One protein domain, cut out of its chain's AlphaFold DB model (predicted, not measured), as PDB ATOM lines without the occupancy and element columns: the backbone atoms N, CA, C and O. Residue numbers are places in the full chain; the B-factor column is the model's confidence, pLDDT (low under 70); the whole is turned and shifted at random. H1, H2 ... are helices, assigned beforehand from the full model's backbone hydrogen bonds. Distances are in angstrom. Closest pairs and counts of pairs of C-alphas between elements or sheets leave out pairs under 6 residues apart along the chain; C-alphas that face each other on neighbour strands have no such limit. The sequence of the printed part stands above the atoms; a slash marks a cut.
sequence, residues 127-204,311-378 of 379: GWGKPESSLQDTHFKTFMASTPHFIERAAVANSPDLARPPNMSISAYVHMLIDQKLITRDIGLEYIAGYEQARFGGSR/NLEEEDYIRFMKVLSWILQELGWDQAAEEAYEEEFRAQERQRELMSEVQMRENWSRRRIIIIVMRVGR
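Overview. This is residues 127 to 204 and 311 to 378 of the 379 residues of the protein "Defect at low temperature protein 1" of Linnemannia elongata AG-77 (UniProt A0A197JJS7). A head, H2 to H5 bundled and H1 packed on H4, bears one long helix, H6, with residues 342 to 376 sticking out. The printed part, 146 residues with six named helices in order H1 to H6, is all helix. It is only just loose, close to extended: radius of gyration of the C-alphas 21.6 A, spans 74 by 39 by 30 A.

Arrangement. H1, residues 140 to 146, touches H4, residues 185 to 200, closest at C-alphas 141 and 198, 5.3 A. H2, residues 148 to 158, touches H5, residues 311 to 330, closest at C-alphas 151 and 328, 6.5 A. H3, residues 170 to 179, and H4 form a helical hairpin at a shallow tilt of 1 degrees. H6, residues 335 to 376, is near H2. Every helix's O i to N i+4 pairs are within hydrogen-bond range.

Along the chain. H1 begins at C-alpha 140 (136.017, 191.410, 182.326); H6, 61.3 A long, ends at C-alpha 376 (176.892, 158.322, 194.415).

Size, cuts and confidence. Across the cut, C-alphas 204 and 311 are 14.1 A apart; pLDDT is under 70 at residues 202 to 204 and 377.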
ATOM      1  N   GLY A 127     131.576 186.006 183.444       83.31
ATOM      2  CA  GLY A 127     132.613 187.039 183.522       83.31
ATOM      3  C   GLY A 127     133.761 186.916 182.509       83.31
ATOM      4  O   GLY A 127     134.681 187.738 182.556       83.31
ATOM      5  N   TRP A 128     133.733 185.927 181.611       87.81
ATOM      6  CA  TRP A 128     134.648 185.816 180.471       87.81
ATOM      7  C   TRP A 128     133.958 186.209 179.169       87.81
ATOM      8  O   TRP A 128     132.757 185.997 179.005       87.81
ATOM      9  N   GLY A 129     134.732 186.737 178.222       85.00
ATOM     10  CA  GLY A 129     134.232 186.978 176.874       85.00
ATOM     11  C   GLY A 129     133.812 185.693 176.162       85.00
ATOM     12  O   GLY A 129     134.395 184.621 176.355       85.00
ATOM     13  N   LYS A 130     132.778 185.812 175.327       83.75
ATOM     14  CA  LYS A 130     132.226 184.700 174.551       83.75
ATOM     15  C   LYS A 130     133.309 184.091 173.641       83.75
ATOM     16  O   LYS A 130     134.023 184.851 172.981       83.75
ATOM     17  N   PRO A 131     133.439 182.753 173.560       80.88
ATOM     18  CA  PRO A 131     134.333 182.131 172.585       80.88
ATOM     19  C   PRO A 131     133.941 182.578 171.170       80.88
ATOM     20  O   PRO A 131     132.750 182.684 170.877       80.88
ATOM     21  N   GLU A 132     134.928 182.852 170.313       82.00
ATOM     22  CA  GLU A 132     134.766 183.441 168.967       82.00
ATOM     23  C   GLU A 132     134.395 184.943 168.929       82.00
ATOM     24  O   GLU A 132     134.215 185.504 167.847       82.00
ATOM     25  N   SER A 133     134.289 185.627 170.077       84.56
ATOM     26  CA  SER A 133     134.205 187.098 170.136       84.56
ATOM     27  C   SER A 133     135.603 187.727 170.119       84.56
ATOM     28  O   SER A 133     136.586 187.096 170.501       84.56
ATOM     29  N   SER A 134     135.707 189.012 169.760       85.88
ATOM     30  CA  SER A 134     136.949 189.786 169.919       85.88
ATOM     31  C   SER A 134     137.409 189.888 171.378       85.88
ATOM     32  O   SER A 134     138.563 190.211 171.639       85.88
ATOM     33  N   LEU A 135     136.505 189.618 172.322       84.88
ATOM     34  CA  LEU A 135     136.765 189.600 173.760       84.88
ATOM     35  C   LEU A 135     137.100 188.195 174.288       84.88
ATOM     36  O   LEU A 135     137.134 187.996 175.504       84.88
ATOM     37  N   GLN A 136     137.334 187.217 173.406       85.75
ATOM     38  CA  GLN A 136     137.756 185.877 173.807       85.75
ATOM     39  C   GLN A 136     139.001 185.952 174.709       85.75
ATOM     40  O   GLN A 136     139.869 186.805 174.537       85.75
ATOM     41  N   ASP A 137     139.040 185.092 175.728       86.44
ATOM     42  CA  ASP A 137     140.108 185.012 176.736       86.44
ATOM     43  C   ASP A 137     140.270 186.251 177.640       86.44
ATOM     44  O   ASP A 137     141.195 186.319 178.452       86.44
ATOM     45  N   THR A 138     139.340 187.210 177.585       86.75
ATOM     46  CA  THR A 138     139.337 188.363 178.493       86.75
ATOM     47  C   THR A 138     138.391 188.126 179.665       86.75
ATOM     48  O   THR A 138     137.188 187.947 179.485       86.75
ATOM     49  N   HIS A 139     138.922 188.172 180.891       90.50
ATOM     50  CA  HIS A 139     138.105 188.193 182.105       90.50
ATOM     51  C   HIS A 139     137.745 189.639 182.465       90.50
ATOM     52  O   HIS A 139     138.602 190.397 182.939       90.50
ATOM     53  N   PHE A 140     136.480 190.019 182.266       89.06
ATOM     54  CA  PHE A 140     136.017 191.410 182.326       89.06
ATOM     55  C   PHE A 140     136.387 192.101 183.638       89.06
ATOM     56  O   PHE A 140     136.970 193.182 183.628       89.06
ATOM     57  N   LYS A 141     136.152 191.449 184.783       89.31
ATOM     58  CA  LYS A 141     136.443 192.041 186.102       89.31
ATOM     59  C   LYS A 141     137.932 192.269 186.338       89.31
ATOM     60  O   LYS A 141     138.315 193.295 186.894       89.31
ATOM     61  N   THR A 142     138.777 191.326 185.916       89.19
ATOM     62  CA  THR A 142     140.236 191.470 186.067       89.19
ATOM     63  C   THR A 142     140.749 192.583 185.169       89.19
ATOM     64  O   THR A 142     141.565 193.392 185.604       89.19
ATOM     65  N   PHE A 143     140.226 192.659 183.944       91.88
ATOM     66  CA  PHE A 143     140.573 193.719 183.012       91.88
ATOM     67  C   PHE A 143     140.161 195.092 183.559       91.88
ATOM     68  O   PHE A 143     141.015 195.963 183.709       91.88
ATOM     69  N   MET A 144     138.904 195.262 183.983       91.75
ATOM     70  CA  MET A 144     138.417 196.493 184.625       91.75
ATOM     71  C   MET A 144     139.234 196.871 185.869       91.75
ATOM     72  O   MET A 144     139.523 198.040 186.100       91.75
ATOM     73  N   ALA A 145     139.676 195.895 186.666       89.94
ATOM     74  CA  ALA A 145     140.520 196.165 187.828       89.94
ATOM     75  C   ALA A 145     141.918 196.700 187.457       89.94
ATOM     76  O   ALA A 145     142.524 197.411 188.263       89.94
ATOM     77  N   SER A 146     142.421 196.378 186.259       92.00
ATOM     78  CA  SER A 146     143.726 196.829 185.750       92.00
ATOM     79  C   SER A 146     143.702 198.205 185.078       92.00
ATOM     80  O   SER A 146     144.745 198.854 184.984       92.00
ATOM     81  N   THR A 147     142.528 198.713 184.698       95.12
ATOM     82  CA  THR A 147     142.419 199.967 183.936       95.12
ATOM     83  C   THR A 147     142.892 201.249 184.626       95.12
ATOM     84  O   THR A 147     143.308 202.157 183.907       95.12
ATOM     85  N   PRO A 148     142.940 201.361 185.974       96.19
ATOM     86  CA  PRO A 148     143.556 202.508 186.641       96.19
ATOM     87  C   PRO A 148     144.980 202.802 186.173       96.19
ATOM     88  O   PRO A 148     145.393 203.957 186.158       96.19
ATOM     89  N   HIS A 149     145.724 201.766 185.782       94.19
ATOM     90  CA  HIS A 149     147.101 201.919 185.339       94.19
ATOM     91  C   HIS A 149     147.207 202.631 183.981       94.19
ATOM     92  O   HIS A 149     148.162 203.373 183.768       94.19
ATOM     93  N   PHE A 150     146.217 202.467 183.093       94.12
ATOM     94  CA  PHE A 150     146.169 203.191 181.817       94.12
ATOM     95  C   PHE A 150     145.932 204.684 182.041       94.12
ATOM     96  O   PHE A 150     146.661 205.501 181.494       94.12
ATOM     97  N   ILE A 151     144.977 205.035 182.909       96.31
ATOM     98  CA  ILE A 151     144.683 206.435 183.255       96.31
ATOM     99  C   ILE A 151     145.899 207.095 183.910       96.31
ATOM    100  O   ILE A 151     146.268 208.206 183.549       96.31
ATOM    101  N   GLU A 152     146.544 206.402 184.853       96.38
ATOM    102  CA  GLU A 152     147.738 206.909 185.535       96.38
ATOM    103  C   GLU A 152     148.887 207.156 184.553       96.38
ATOM    104  O   GLU A 152     149.491 208.224 184.567       96.38
ATOM    105  N   ARG A 153     149.155 206.207 183.648       92.38
ATOM    106  CA  ARG A 153     150.196 206.374 182.629       92.38
ATOM    107  C   ARG A 153     149.851 207.514 181.664       92.38
ATOM    108  O   ARG A 153     150.742 208.282 181.314       92.38
ATOM    109  N   ALA A 154     148.581 207.657 181.280       94.69
ATOM    110  CA  ALA A 154     148.123 208.726 180.395       94.69
ATOM    111  C   ALA A 154     148.294 210.108 181.022       94.69
ATOM    112  O   ALA A 154     148.798 211.035 180.394       94.69
ATOM    113  N   ALA A 155     147.951 210.232 182.301       96.06
ATOM    114  CA  ALA A 155     148.178 211.456 183.046       96.06
ATOM    115  C   ALA A 155     149.682 211.766 183.184       96.06
ATOM    116  O   ALA A 155     150.087 212.901 182.944       96.06
ATOM    117  N   VAL A 156     150.518 210.764 183.490       95.12
ATOM    118  CA  VAL A 156     151.983 210.924 183.601       95.12
ATOM    119  C   VAL A 156     152.627 211.337 182.275       95.12
ATOM    120  O   VAL A 156     153.574 212.123 182.286       95.12
ATOM    121  N   ALA A 157     152.113 210.851 181.142       92.00
ATOM    122  CA  ALA A 157     152.584 211.247 179.817       92.00
ATOM    123  C   ALA A 157     152.353 212.743 179.538       92.00
ATOM    124  O   ALA A 157     153.206 213.384 178.928       92.00
ATOM    125  N   ASN A 158     151.248 213.315 180.036       92.75
ATOM    126  CA  ASN A 158     151.006 214.759 179.958       92.75
ATOM    127  C   ASN A 158     151.888 215.551 180.923       92.75
ATOM    128  O   ASN A 158     152.444 216.585 180.556       92.75
ATOM    129  N   SER A 159     151.974 215.104 182.177       94.94
ATOM    130  CA  SER A 159     152.827 215.728 183.180       94.94
ATOM    131  C   SER A 159     153.246 214.718 184.250       94.94
ATOM    132  O   SER A 159     152.383 214.075 184.854       94.94
ATOM    133  N   PRO A 160     154.551 214.615 184.565       95.62
ATOM    134  CA  PRO A 160     155.047 213.682 185.575       95.62
ATOM    135  C   PRO A 160     154.511 213.981 186.985       95.62
ATOM    136  O   PRO A 160     154.442 213.076 187.815       95.62
ATOM    137  N   ASP A 161     154.068 215.214 187.245       96.62
ATOM    138  CA  ASP A 161     153.491 215.627 188.531       96.62
ATOM    139  C   ASP A 161     152.098 215.023 188.780       96.62
ATOM    140  O   ASP A 161     151.599 215.039 189.904       96.62
ATOM    141  N   LEU A 162     151.473 214.463 187.741       96.75
ATOM    142  CA  LEU A 162     150.185 213.777 187.825       96.75
ATOM    143  C   LEU A 162     150.320 212.304 188.213       96.75
ATOM    144  O   LEU A 162     149.321 211.582 188.204       96.75
ATOM    145  N   ALA A 163     151.521 211.836 188.553       96.94
ATOM    146  CA  ALA A 163     151.719 210.487 189.065       96.94
ATOM    147  C   ALA A 163     150.893 210.262 190.340       96.94
ATOM    148  O   ALA A 163     150.911 211.065 191.278       96.94
ATOM    149  N   ARG A 164     150.161 209.147 190.395       97.56
ATOM    150  CA  ARG A 164     149.318 208.826 191.545       97.56
ATOM    151  C   ARG A 164     150.192 208.461 192.753       97.56
ATOM    152  O   ARG A 164     150.994 207.532 192.668       97.56
ATOM    153  N   PRO A 165     150.008 209.103 193.921       96.69
ATOM    154  CA  PRO A 165     150.697 208.688 195.137       96.69
ATOM    155  C   PRO A 165     150.320 207.250 195.541       96.69
ATOM    156  O   PRO A 165     149.155 206.863 195.408       96.69
ATOM    157  N   PRO A 166     151.242 206.455 196.115       94.38
ATOM    158  CA  PRO A 166     150.996 205.041 196.431       94.38
ATOM    159  C   PRO A 166     149.884 204.819 197.472       94.38
ATOM    160  O   PRO A 166     149.316 203.733 197.556       94.38
ATOM    161  N   ASN A 167     149.560 205.839 198.267       96.62
ATOM    162  CA  ASN A 167     148.498 205.835 199.274       96.62
ATOM    163  C   ASN A 167     147.168 206.432 198.773       96.62
ATOM    164  O   ASN A 167     146.227 206.548 199.559       96.62
ATOM    165  N   MET A 168     147.070 206.814 197.496       97.19
ATOM    166  CA  MET A 168     145.867 207.413 196.922       97.19
ATOM    167  C   MET A 168     144.981 206.349 196.256       97.19
ATOM    168  O   MET A 168     145.420 205.565 195.407       97.19
ATOM    169  N   SER A 169     143.700 206.323 196.633       97.00
ATOM    170  CA  SER A 169     142.715 205.465 195.970       97.00
ATOM    171  C   SER A 169     142.477 205.937 194.533       97.00
ATOM    172  O   SER A 169     142.643 207.112 194.217       97.00
ATOM    173  N   ILE A 170     142.063 205.031 193.643       96.94
ATOM    174  CA  ILE A 170     141.758 205.419 192.259       96.94
ATOM    175  C   ILE A 170     140.597 206.415 192.175       96.94
ATOM    176  O   ILE A 170     140.643 207.324 191.361       96.94
ATOM    177  N   SER A 171     139.598 206.293 193.052       97.19
ATOM    178  CA  SER A 171     138.487 207.245 193.127       97.19
ATOM    179  C   SER A 171     138.995 208.654 193.460       97.19
ATOM    180  O   SER A 171     138.729 209.599 192.719       97.19
ATOM    181  N   ALA A 172     139.842 208.789 194.490       98.06
ATOM    182  CA  ALA A 172     140.466 210.068 194.839       98.06
ATOM    183  C   ALA A 172     141.368 210.609 193.717       98.06
ATOM    184  O   ALA A 172     141.391 211.811 193.468       98.06
ATOM    185  N   TYR A 173     142.078 209.722 193.018       98.25
ATOM    186  CA  TYR A 173     142.931 210.096 191.896       98.25
ATOM    187  C   TYR A 173     142.133 210.646 190.710       98.25
ATOM    188  O   TYR A 173     142.459 211.705 190.188       98.25
ATOM    189  N   VAL A 174     141.042 209.983 190.322       97.81
ATOM    190  CA  VAL A 174     140.166 210.472 189.247       97.81
ATOM    191  C   VAL A 174     139.501 211.792 189.647       97.81
ATOM    192  O   VAL A 174     139.424 212.698 188.825       97.81
ATOM    193  N   HIS A 175     139.105 211.963 190.914       98.12
ATOM    194  CA  HIS A 175     138.625 213.255 191.417       98.12
ATOM    195  C   HIS A 175     139.661 214.374 191.283       98.12
ATOM    196  O   HIS A 175     139.320 215.453 190.812       98.12
ATOM    197  N   MET A 176     140.928 214.108 191.610       98.06
ATOM    198  CA  MET A 176     142.011 215.073 191.403       98.06
ATOM    199  C   MET A 176     142.143 215.474 189.922       98.06
ATOM    200  O   MET A 176     142.309 216.656 189.624       98.06
ATOM    201  N   LEU A 177     142.028 214.520 188.990       97.88
ATOM    202  CA  LEU A 177     142.064 214.803 187.548       97.88
ATOM    203  C   LEU A 177     140.851 215.635 187.085       97.88
ATOM    204  O   LEU A 177     140.998 216.519 186.237       97.88
ATOM    205  N   ILE A 178     139.670 215.405 187.670       98.06
ATOM    206  CA  ILE A 178     138.468 216.225 187.441       98.06
ATOM    207  C   ILE A 178     138.676 217.654 187.966       98.06
ATOM    208  O   ILE A 178     138.368 218.617 187.263       98.06
ATOM    209  N   ASP A 179     139.218 217.814 189.175       98.00
ATOM    210  CA  ASP A 179     139.437 219.124 189.806       98.00
ATOM    211  C   ASP A 179     140.428 219.985 189.008       98.00
ATOM    212  O   ASP A 179     140.268 221.203 188.894       98.00
ATOM    213  N   GLN A 180     141.419 219.341 188.386       97.19
ATOM    214  CA  GLN A 180     142.374 219.975 187.476       97.19
ATOM    215  C   GLN A 180     141.816 220.216 186.063       97.19
ATOM    216  O   GLN A 180     142.512 220.790 185.227       97.19
ATOM    217  N   LYS A 181     140.557 219.833 185.804       97.38
ATOM    218  CA  LYS A 181     139.866 219.951 184.508       97.38
ATOM    219  C   LYS A 181     140.550 219.188 183.369       97.38
ATOM    220  O   LYS A 181     140.446 219.596 182.216       97.38
ATOM    221  N   LEU A 182     141.240 218.094 183.696       96.88
ATOM    222  CA  LEU A 182     141.830 217.184 182.709       96.88
ATOM    223  C   LEU A 182     140.821 216.149 182.209       96.88
ATOM    224  O   LEU A 182     140.965 215.649 181.103       96.88
ATOM    225  N   ILE A 183     139.817 215.833 183.032       97.12
ATOM    226  CA  ILE A 183     138.738 214.900 182.700       97.12
ATOM    227  C   ILE A 183     137.394 215.571 182.980       97.12
ATOM    228  O   ILE A 183     137.222 216.248 184.002       97.12
ATOM    229  N   THR A 184     136.413 215.349 182.111       97.69
ATOM    230  CA  THR A 184     135.038 215.798 182.334       97.69
ATOM    231  C   THR A 184     134.433 215.102 183.558       97.69
ATOM    232  O   THR A 184     134.445 213.875 183.675       97.69
ATOM    233  N   ARG A 185     133.848 215.888 184.474       97.38
ATOM    234  CA  ARG A 185     133.294 215.403 185.752       97.38
ATOM    235  C   ARG A 185     132.358 214.205 185.592       97.38
ATOM    236  O   ARG A 185     132.466 213.255 186.359       97.38
ATOM    237  N   ASP A 186     131.459 214.250 184.615       97.25
ATOM    238  CA  ASP A 186     130.446 213.210 184.423       97.25
ATOM    239  C   ASP A 186     131.075 211.874 183.995       97.25
ATOM    240  O   ASP A 186     130.756 210.832 184.565       97.25
ATOM    241  N   ILE A 187     132.048 211.921 183.078       96.81
ATOM    242  CA  ILE A 187     132.773 210.744 182.574       96.81
ATOM    243  C   ILE A 187     133.624 210.126 183.689       96.81
ATOM    244  O   ILE A 187     133.611 208.910 183.892       96.81
ATOM    245  N   GLY A 188     134.330 210.957 184.461       96.94
ATOM    246  CA  GLY A 188     135.141 210.477 185.578       96.94
ATOM    247  C   GLY A 188     134.303 209.815 186.680       96.94
ATOM    248  O   GLY A 188     134.693 208.771 187.201       96.94
ATOM    249  N   LEU A 189     133.121 210.359 186.997       96.50
ATOM    250  CA  LEU A 189     132.190 209.737 187.947       96.50
ATOM    251  C   LEU A 189     131.621 208.410 187.424       96.50
ATOM    252  O   LEU A 189     131.526 207.449 188.191       96.50
ATOM    253  N   GLU A 190     131.276 208.332 186.135       95.62
ATOM    254  CA  GLU A 190     130.805 207.090 185.511       95.62
ATOM    255  C   GLU A 190     131.890 206.002 185.532       95.62
ATOM    256  O   GLU A 190     131.612 204.850 185.880       95.62
ATOM    257  N   TYR A 191     133.146 206.373 185.263       96.88
ATOM    258  CA  TYR A 191     134.284 205.462 185.372       96.88
ATOM    259  C   TYR A 191     134.470 204.931 186.796       96.88
ATOM    260  O   TYR A 191     134.624 203.722 186.979       96.88
ATOM    261  N   ILE A 192     134.433 205.806 187.811       96.25
ATOM    262  CA  ILE A 192     134.561 205.398 189.219       96.25
ATOM    263  C   ILE A 192     133.458 204.400 189.577       96.25
ATOM    264  O   ILE A 192     133.758 203.346 190.140       96.25
ATOM    265  N   ALA A 193     132.208 204.684 189.203       93.88
ATOM    266  CA  ALA A 193     131.080 203.800 189.477       93.88
ATOM    267  C   ALA A 193     131.265 202.413 188.832       93.88
ATOM    268  O   ALA A 193     131.103 201.395 189.507       93.88
ATOM    269  N   GLY A 194     131.663 202.361 187.555       91.94
ATOM    270  CA  GLY A 194     131.921 201.101 186.854       91.94
ATOM    271  C   GLY A 194     133.111 200.324 187.432       91.94
ATOM    272  O   GLY A 194     133.036 199.107 187.612       91.94
ATOM    273  N   TYR A 195     134.187 201.024 187.794       94.50
ATOM    274  CA  TYR A 195     135.366 200.423 188.414       94.50
ATOM    275  C   TYR A 195     135.053 199.844 189.803       94.50
ATOM    276  O   TYR A 195     135.421 198.706 190.105       94.50
ATOM    277  N   GLU A 196     134.364 200.603 190.658       92.81
ATOM    278  CA  GLU A 196     133.978 200.144 191.994       92.81
ATOM    279  C   GLU A 196     132.990 198.979 191.918       92.81
ATOM    280  O   GLU A 196     133.134 198.012 192.668       92.81
ATOM    281  N   GLN A 197     132.060 198.999 190.960       88.06
ATOM    282  CA  GLN A 197     131.171 197.872 190.692       88.06
ATOM    283  C   GLN A 197     131.951 196.621 190.259       88.06
ATOM    284  O   GLN A 197     131.670 195.533 190.751       88.06
ATOM    285  N   ALA A 198     132.956 196.737 189.391       88.00
ATOM    286  CA  ALA A 198     133.757 195.585 188.975       88.00
ATOM    287  C   ALA A 198     134.620 195.015 190.112       88.00
ATOM    288  O   ALA A 198     134.787 193.797 190.222       88.00
ATOM    289  N   ARG A 199     135.166 195.897 190.959       86.94
ATOM    290  CA  ARG A 199     136.092 195.541 192.041       86.94
ATOM    291  C   ARG A 199     135.392 195.027 193.296       86.94
ATOM    292  O   ARG A 199     135.882 194.087 193.919       86.94
ATOM    293  N   PHE A 200     134.299 195.671 193.694       86.56
ATOM    294  CA  PHE A 200     133.600 195.419 194.958       86.56
ATOM    295  C   PHE A 200     132.190 194.852 194.760       86.56
ATOM    296  O   PHE A 200     131.615 194.302 195.699       86.56
ATOM    297  N   GLY A 201     131.625 194.965 193.557       73.12
ATOM    298  CA  GLY A 201     130.264 194.540 193.258       73.12
ATOM    299  C   GLY A 201     130.112 193.025 193.110       73.12
ATOM    300  O   GLY A 201     130.504 192.413 192.110       73.12
ATOM    301  N   GLY A 202     129.435 192.437 194.098       60.78
ATOM    302  CA  GLY A 202     128.478 191.352 193.871       60.78
ATOM    303  C   GLY A 202     127.244 191.901 193.142       60.78
ATOM    304  O   GLY A 202     126.944 193.088 193.237       60.78
ATOM    305  N   SER A 203     126.585 191.069 192.337       55.31
ATOM    306  CA  SER A 203     125.617 191.510 191.331       55.31
ATOM    307  C   SER A 203     124.554 192.486 191.836       55.31
ATOM    308  O   SER A 203     123.895 192.264 192.846       55.31
ATOM    309  N   ARG A 204     124.330 193.518 191.019       54.12
ATOM    310  CA  ARG A 204     123.386 194.636 191.173       54.12
ATOM    311  C   ARG A 204     121.943 194.231 191.540       54.12
ATOM    312  O   ARG A 204     121.184 195.079 191.995       54.12
ATOM    313  N   ASN A 311     124.604 188.541 178.941       74.31
ATOM    314  CA  ASN A 311     124.519 189.689 178.033       74.31
ATOM    315  C   ASN A 311     124.614 191.033 178.779       74.31
ATOM    316  O   ASN A 311     125.209 191.979 178.273       74.31
ATOM    317  N   LEU A 312     124.083 191.110 180.007       73.62
ATOM    318  CA  LEU A 312     124.160 192.325 180.824       73.62
ATOM    319  C   LEU A 312     125.593 192.636 181.277       73.62
ATOM    320  O   LEU A 312     125.969 193.804 181.328       73.62
ATOM    321  N   GLU A 313     126.401 191.620 181.592       82.38
ATOM    322  CA  GLU A 313     127.798 191.841 181.992       82.38
ATOM    323  C   GLU A 313     128.659 192.307 180.811       82.38
ATOM    324  O   GLU A 313     129.512 193.181 180.983       82.38
ATOM    325  N   GLU A 314     128.412 191.779 179.609       85.62
ATOM    326  CA  GLU A 314     129.105 192.216 178.393       85.62
ATOM    327  C   GLU A 314     128.721 193.654 178.007       85.62
ATOM    328  O   GLU A 314     129.593 194.468 177.705       85.62
ATOM    329  N   GLU A 315     127.436 194.014 178.082       88.50
ATOM    330  CA  GLU A 315     126.976 195.384 177.823       88.50
ATOM    331  C   GLU A 315     127.563 196.403 178.813       88.50
ATOM    332  O   GLU A 315     128.010 197.481 178.402       88.50
ATOM    333  N   ASP A 316     127.594 196.064 180.106       89.88
ATOM    334  CA  ASP A 316     128.208 196.894 181.147       89.88
ATOM    335  C   ASP A 316     129.718 197.064 180.894       89.88
ATOM    336  O   ASP A 316     130.245 198.177 181.007       89.88
ATOM    337  N   TYR A 317     130.410 195.997 180.479       90.38
ATOM    338  CA  TYR A 317     131.824 196.054 180.105       90.38
ATOM    339  C   TYR A 317     132.058 196.943 178.877       90.38
ATOM    340  O   TYR A 317     132.919 197.821 178.910       90.38
ATOM    341  N   ILE A 318     131.268 196.788 177.809       90.88
ATOM    342  CA  ILE A 318     131.380 197.619 176.600       90.88
ATOM    343  C   ILE A 318     131.152 199.096 176.939       90.88
ATOM    344  O   ILE A 318     131.873 199.965 176.442       90.88
ATOM    345  N   ARG A 319     130.167 199.401 177.792       93.44
ATOM    346  CA  ARG A 319     129.915 200.772 178.251       93.44
ATOM    347  C   ARG A 319     131.114 201.324 179.014       93.44
ATOM    348  O   ARG A 319     131.579 202.414 178.696       93.44
ATOM    349  N   PHE A 320     131.646 200.555 179.957       94.38
ATOM    350  CA  PHE A 320     132.831 200.942 180.715       94.38
ATOM    351  C   PHE A 320     134.046 201.191 179.813       94.38
ATOM    352  O   PHE A 320     134.746 202.187 179.986       94.38
ATOM    353  N   MET A 321     134.271 200.339 178.811       94.75
ATOM    354  CA  MET A 321     135.377 200.501 177.865       94.75
ATOM    355  C   MET A 321     135.247 201.766 177.014       94.75
ATOM    356  O   MET A 321     136.253 202.415 176.737       94.75
ATOM    357  N   LYS A 322     134.024 202.169 176.649       94.88
ATOM    358  CA  LYS A 322     133.786 203.453 175.966       94.88
ATOM    359  C   LYS A 322     134.116 204.647 176.859       94.88
ATOM    360  O   LYS A 322     134.790 205.565 176.406       94.88
ATOM    361  N   VAL A 323     133.693 204.609 178.123       96.06
ATOM    362  CA  VAL A 323     134.007 205.655 179.113       96.06
ATOM    363  C   VAL A 323     135.520 205.763 179.316       96.06
ATOM    364  O   VAL A 323     136.071 206.859 179.276       96.06
ATOM    365  N   LEU A 324     136.209 204.630 179.467       95.38
ATOM    366  CA  LEU A 324     137.666 204.599 179.572       95.38
ATOM    367  C   LEU A 324     138.338 205.177 178.323       95.38
ATOM    368  O   LEU A 324     139.251 205.986 178.447       95.38
ATOM    369  N   SER A 325     137.883 204.786 177.131       93.25
ATOM    370  CA  SER A 325     138.407 205.306 175.867       93.25
ATOM    371  C   SER A 325     138.256 206.828 175.773       93.25
ATOM    372  O   SER A 325     139.210 207.499 175.386       93.25
ATOM    373  N   TRP A 326     137.121 207.387 176.205       95.69
ATOM    374  CA  TRP A 326     136.940 208.838 176.280       95.69
ATOM    375  C   TRP A 326     137.887 209.509 177.270       95.69
ATOM    376  O   TRP A 326     138.478 210.526 176.924       95.69
ATOM    377  N   ILE A 327     138.091 208.935 178.460       95.25
ATOM    378  CA  ILE A 327     139.063 209.469 179.429       95.25
ATOM    379  C   ILE A 327     140.472 209.488 178.834       95.25
ATOM    380  O   ILE A 327     141.176 210.487 178.951       95.25
ATOM    381  N   LEU A 328     140.891 208.396 178.192       94.94
ATOM    382  CA  LEU A 328     142.212 208.314 177.570       94.94
ATOM    383  C   LEU A 328     142.365 209.356 176.456       94.94
ATOM    384  O   LEU A 328     143.398 210.016 176.376       94.94
ATOM    385  N   GLN A 329     141.316 209.573 175.662       94.19
ATOM    386  CA  GLN A 329     141.298 210.610 174.635       94.19
ATOM    387  C   GLN A 329     141.367 212.033 175.224       94.19
ATOM    388  O   GLN A 329     142.099 212.866 174.693       94.19
ATOM    389  N   GLU A 330     140.647 212.325 176.316       94.94
ATOM    390  CA  GLU A 330     140.729 213.623 177.018       94.94
ATOM    391  C   GLU A 330     142.125 213.869 177.603       94.94
ATOM    392  O   GLU A 330     142.623 214.994 177.583       94.94
ATOM    393  N   LEU A 331     142.801 212.803 178.035       95.00
ATOM    394  CA  LEU A 331     144.197 212.831 178.464       95.00
ATOM    395  C   LEU A 331     145.189 212.830 177.288       95.00
ATOM    396  O   LEU A 331     146.375 212.628 177.513       95.00
ATOM    397  N   GLY A 332     144.755 213.030 176.043       92.62
ATOM    398  CA  GLY A 332     145.668 213.110 174.900       92.62
ATOM    399  C   GLY A 332     146.453 211.823 174.635       92.62
ATOM    400  O   GLY A 332     147.517 211.885 174.026       92.62
ATOM    401  N   TRP A 333     145.955 210.667 175.088       91.19
ATOM    402  CA  TRP A 333     146.531 209.372 174.744       91.19
ATOM    403  C   TRP A 333     146.324 209.127 173.250       91.19
ATOM    404  O   TRP A 333     145.213 208.842 172.797       91.19
ATOM    405  N   ASP A 334     147.389 209.301 172.479       89.50
ATOM    406  CA  ASP A 334     147.398 209.113 171.039       89.50
ATOM    407  C   ASP A 334     147.871 207.702 170.654       89.50
ATOM    408  O   ASP A 334     148.221 206.863 171.488       89.50
ATOM    409  N   GLN A 335     147.873 207.430 169.351       83.88
ATOM    410  CA  GLN A 335     148.308 206.145 168.810       83.88
ATOM    411  C   GLN A 335     149.806 205.886 169.057       83.88
ATOM    412  O   GLN A 335     150.218 204.736 169.172       83.88
ATOM    413  N   ALA A 336     150.619 206.936 169.211       81.06
ATOM    414  CA  ALA A 336     152.032 206.794 169.549       81.06
ATOM    415  C   ALA A 336     152.224 206.327 171.004       81.06
ATOM    416  O   ALA A 336     153.088 205.490 171.273       81.06
ATOM    417  N   ALA A 337     151.398 206.810 171.937       79.88
ATOM    418  CA  ALA A 337     151.372 206.322 173.315       79.88
ATOM    419  C   ALA A 337     150.937 204.848 173.393       79.88
ATOM    420  O   ALA A 337     151.483 204.080 174.190       79.88
ATOM    421  N   GLU A 338     149.997 204.436 172.539       81.50
ATOM    422  CA  GLU A 338     149.585 203.037 172.407       81.50
ATOM    423  C   GLU A 338     150.716 202.151 171.857       81.50
ATOM    424  O   GLU A 338     151.027 201.124 172.461       81.50
ATOM    425  N   GLU A 339     151.404 202.573 170.791       86.44
ATOM    426  CA  GLU A 339     152.556 201.843 170.238       86.44
ATOM    427  C   GLU A 339     153.697 201.699 171.257       86.44
ATOM    428  O   GLU A 339     154.249 200.608 171.426       86.44
ATOM    429  N   ALA A 340     154.015 202.771 171.991       83.62
ATOM    430  CA  ALA A 340     155.025 202.740 173.048       83.62
ATOM    431  C   ALA A 340     154.637 201.776 174.182       83.62
ATOM    432  O   ALA A 340     155.488 201.060 174.719       83.62
ATOM    433  N   TYR A 341     153.349 201.718 174.529       80.06
ATOM    434  CA  TYR A 341     152.835 200.776 175.516       80.06
ATOM    435  C   TYR A 341     152.922 199.327 175.028       80.06
ATOM    436  O   TYR A 341     153.373 198.459 175.777       80.06
ATOM    437  N   GLU A 342     152.525 199.050 173.786       82.31
ATOM    438  CA  GLU A 342     152.649 197.709 173.218       82.31
ATOM    439  C   GLU A 342     154.108 197.250 173.177       82.31
ATOM    440  O   GLU A 342     154.400 196.092 173.480       82.31
ATOM    441  N   GLU A 343     155.043 198.142 172.844       90.81
ATOM    442  CA  GLU A 343     156.468 197.819 172.859       90.81
ATOM    443  C   GLU A 343     156.968 197.507 174.278       90.81
ATOM    444  O   GLU A 343     157.668 196.505 174.473       90.81
ATOM    445  N   GLU A 344     156.570 198.297 175.280       84.06
ATOM    446  CA  GLU A 344     156.907 198.044 176.684       84.06
ATOM    447  C   GLU A 344     156.302 196.720 177.173       84.06
ATOM    448  O   GLU A 344     156.983 195.923 177.824       84.06
ATOM    449  N   PHE A 345     155.050 196.434 176.816       83.50
ATOM    450  CA  PHE A 345     154.375 195.188 177.166       83.50
ATOM    451  C   PHE A 345     155.080 193.979 176.539       83.50
ATOM    452  O   PHE A 345     155.424 193.031 177.248       83.50
ATOM    453  N   ARG A 346     155.407 194.042 175.240       86.44
ATOM    454  CA  ARG A 346     156.211 193.012 174.557       86.44
ATOM    455  C   ARG A 346     157.603 192.877 175.183       86.44
ATOM    456  O   ARG A 346     158.169 191.784 175.219       86.44
ATOM    457  N   ALA A 347     158.203 193.961 175.673       90.75
ATOM    458  CA  ALA A 347     159.478 193.905 176.386       90.75
ATOM    459  C   ALA A 347     159.347 193.211 177.754       90.75
ATOM    460  O   ALA A 347     160.185 192.370 178.086       90.75
ATOM    461  N   GLN A 348     158.290 193.496 178.518       84.00
ATOM    462  CA  GLN A 348     158.008 192.820 179.788       84.00
ATOM    463  C   GLN A 348     157.686 191.338 179.593       84.00
ATOM    464  O   GLN A 348     158.131 190.509 180.386       84.00
ATOM    465  N   GLU A 349     156.947 190.986 178.543       82.88
ATOM    466  CA  GLU A 349     156.655 189.596 178.204       82.88
ATOM    467  C   GLU A 349     157.943 188.831 177.886       82.88
ATOM    468  O   GLU A 349     158.215 187.813 178.521       82.88
ATOM    469  N   ARG A 350     158.825 189.402 177.052       93.56
ATOM    470  CA  ARG A 350     160.174 188.856 176.819       93.56
ATOM    471  C   ARG A 350     160.973 188.700 178.115       93.56
ATOM    472  O   ARG A 350     161.647 187.692 178.310       93.56
ATOM    473  N   GLN A 351     160.907 189.665 179.033       91.06
ATOM    474  CA  GLN A 351     161.571 189.542 180.338       91.06
ATOM    475  C   GLN A 351     160.970 188.428 181.202       91.06
ATOM    476  O   GLN A 351     161.717 187.704 181.862       91.06
ATOM    477  N   ARG A 352     159.644 188.260 181.203       88.31
ATOM    478  CA  ARG A 352     158.974 187.159 181.909       88.31
ATOM    479  C   ARG A 352     159.363 185.809 181.328       88.31
ATOM    480  O   ARG A 352     159.651 184.896 182.101       88.31
ATOM    481  N   GLU A 353     159.429 185.692 180.007       92.88
ATOM    482  CA  GLU A 353     159.912 184.492 179.328       92.88
ATOM    483  C   GLU A 353     161.347 184.173 179.750       92.88
ATOM    484  O   GLU A 353     161.600 183.076 180.244       92.88
ATOM    485  N   LEU A 354     162.257 185.150 179.697       96.50
ATOM    486  CA  LEU A 354     163.642 184.978 180.148       96.50
ATOM    487  C   LEU A 354     163.731 184.567 181.624       96.50
ATOM    488  O   LEU A 354     164.468 183.644 181.966       96.50
ATOM    489  N   MET A 355     162.957 185.202 182.508       91.44
ATOM    490  CA  MET A 355     162.900 184.825 183.926       91.44
ATOM    491  C   MET A 355     162.383 183.395 184.109       91.44
ATOM    492  O   MET A 355     162.924 182.641 184.922       91.44
ATOM    493  N   SER A 356     161.382 182.991 183.325       93.25
ATOM    494  CA  SER A 356     160.856 181.627 183.342       93.25
ATOM    495  C   SER A 356     161.884 180.608 182.833       93.25
ATOM    496  O   SER A 356     162.034 179.539 183.429       93.25
ATOM    497  N   GLU A 357     162.664 180.947 181.800       95.06
ATOM    498  CA  GLU A 357     163.747 180.109 181.288       95.06
ATOM    499  C   GLU A 357     164.874 179.955 182.310       95.06
ATOM    500  O   GLU A 357     165.354 178.841 182.538       95.06
ATOM    501  N   VAL A 358     165.278 181.049 182.963       94.81
ATOM    502  CA  VAL A 358     166.280 181.030 184.037       94.81
ATOM    503  C   VAL A 358     165.801 180.137 185.179       94.81
ATOM    504  O   VAL A 358     166.519 179.224 185.592       94.81
ATOM    505  N   GLN A 359     164.556 180.313 185.624       94.56
ATOM    506  CA  GLN A 359     163.968 179.487 186.675       94.56
ATOM    507  C   GLN A 359     163.881 178.007 186.262       94.56
ATOM    508  O   GLN A 359     164.153 177.112 187.070       94.56
ATOM    509  N   MET A 360     163.558 177.711 184.999       92.62
ATOM    510  CA  MET A 360     163.580 176.345 184.472       92.62
ATOM    511  C   MET A 360     164.994 175.754 184.455       92.62
ATOM    512  O   MET A 360     165.171 174.603 184.869       92.62
ATOM    513  N   ARG A 361     166.012 176.523 184.050       95.19
ATOM    514  CA  ARG A 361     167.423 176.095 184.076       95.19
ATOM    515  C   ARG A 361     167.912 175.817 185.494       95.19
ATOM    516  O   ARG A 361     168.594 174.810 185.719       95.19
ATOM    517  N   GLU A 362     167.540 176.649 186.463       94.56
ATOM    518  CA  GLU A 362     167.850 176.414 187.876       94.56
ATOM    519  C   GLU A 362     167.172 175.148 188.402       94.56
ATOM    520  O   GLU A 362     167.824 174.289 189.006       94.56
ATOM    521  N   ASN A 363     165.878 174.980 188.124       92.50
ATOM    522  CA  ASN A 363     165.124 173.791 188.512       92.50
ATOM    523  C   ASN A 363     165.718 172.516 187.900       92.50
ATOM    524  O   ASN A 363     165.836 171.489 188.577       92.50
ATOM    525  N   TRP A 364     166.140 172.575 186.637       92.00
ATOM    526  CA  TRP A 364     166.799 171.462 185.961       92.00
ATOM    527  C   TRP A 364     168.169 171.144 186.576       92.00
ATOM    528  O   TRP A 364     168.479 169.976 186.826       92.00
ATOM    529  N   SER A 365     168.954 172.168 186.918       92.94
ATOM    530  CA  SER A 365     170.254 172.009 187.585       92.94
ATOM    531  C   SER A 365     170.111 171.377 188.972       92.94
ATOM    532  O   SER A 365     170.823 170.422 189.291       92.94
ATOM    533  N   ARG A 366     169.121 171.811 189.766       91.06
ATOM    534  CA  ARG A 366     168.790 171.194 191.066       91.06
ATOM    535  C   ARG A 366     168.422 169.717 190.913       91.06
ATOM    536  O   ARG A 366     168.921 168.880 191.663       91.06
ATOM    537  N   ARG A 367     167.610 169.366 189.907       91.94
ATOM    538  CA  ARG A 367     167.255 167.964 189.616       91.94
ATOM    539  C   ARG A 367     168.474 167.126 189.219       91.94
ATOM    540  O   ARG A 367     168.593 165.995 189.685       91.94
ATOM    541  N   ARG A 368     169.407 167.663 188.422       91.88
ATOM    542  CA  ARG A 368     170.650 166.952 188.062       91.88
ATOM    543  C   ARG A 368     171.542 166.686 189.267       91.88
ATOM    544  O   ARG A 368     172.035 165.569 189.396       91.88
ATOM    545  N   ILE A 369     171.705 167.659 190.164       90.06
ATOM    546  CA  ILE A 369     172.481 167.477 191.400       90.06
ATOM    547  C   ILE A 369     171.861 166.366 192.257       90.06
ATOM    548  O   ILE A 369     172.580 165.476 192.704       90.06
ATOM    549  N   ILE A 370     170.531 166.342 192.412       88.25
ATOM    550  CA  ILE A 370     169.832 165.276 193.151       88.25
ATOM    551  C   ILE A 370     170.084 163.898 192.517       88.25
ATOM    552  O   ILE A 370     170.400 162.949 193.233       88.25
ATOM    553  N   ILE A 371     170.003 163.780 191.187       86.88
ATOM    554  CA  ILE A 371     170.266 162.515 190.476       86.88
ATOM    555  C   ILE A 371     171.721 162.055 190.672       86.88
ATOM    556  O   ILE A 371     171.960 160.865 190.887       86.88
ATOM    557  N   ILE A 372     172.693 162.973 190.636       87.12
ATOM    558  CA  ILE A 372     174.111 162.657 190.868       87.12
ATOM    559  C   ILE A 372     174.328 162.195 192.315       87.12
ATOM    560  O   ILE A 372     174.927 161.140 192.525       87.12
ATOM    561  N   VAL A 373     173.784 162.910 193.306       85.56
ATOM    562  CA  VAL A 373     173.887 162.545 194.731       85.56
ATOM    563  C   VAL A 373     173.252 161.174 194.999       85.56
ATOM    564  O   VAL A 373     173.862 160.335 195.662       85.56
ATOM    565  N   MET A 374     172.080 160.888 194.420       84.88
ATOM    566  CA  MET A 374     171.437 159.570 194.528       84.88
ATOM    567  C   MET A 374     172.249 158.446 193.870       84.88
ATOM    568  O   MET A 374     172.206 157.308 194.337       84.88
ATOM    569  N   ARG A 375     172.993 158.737 192.794       83.88
ATOM    570  CA  ARG A 375     173.847 157.753 192.110       83.88
ATOM    571  C   ARG A 375     175.154 157.483 192.862       83.88
ATOM    572  O   ARG A 375     175.655 156.365 192.781       83.88
ATOM    573  N   VAL A 376     175.685 158.471 193.583       84.69
ATOM    574  CA  VAL A 376     176.892 158.322 194.415       84.69
ATOM    575  C   VAL A 376     176.582 157.580 195.717       84.69
ATOM    576  O   VAL A 376     177.326 156.678 196.068       84.69
ATOM    577  N   GLY A 377     175.454 157.859 196.379       67.94
ATOM    578  CA  GLY A 377     175.074 157.193 197.638       67.94
ATOM    579  C   GLY A 377     174.560 155.748 197.515       67.94
ATOM    580  O   GLY A 377     174.129 155.178 198.513       67.94
ATOM    581  N   ARG A 378     174.537 155.169 196.306       77.12
ATOM    582  CA  ARG A 378     174.136 153.770 196.048       77.12
ATOM    583  C   ARG A 378     175.332 152.865 195.688       77.12
ATOM    584  O   ARG A 378     175.124 151.694 195.385       77.12
TER     585      ARG A 378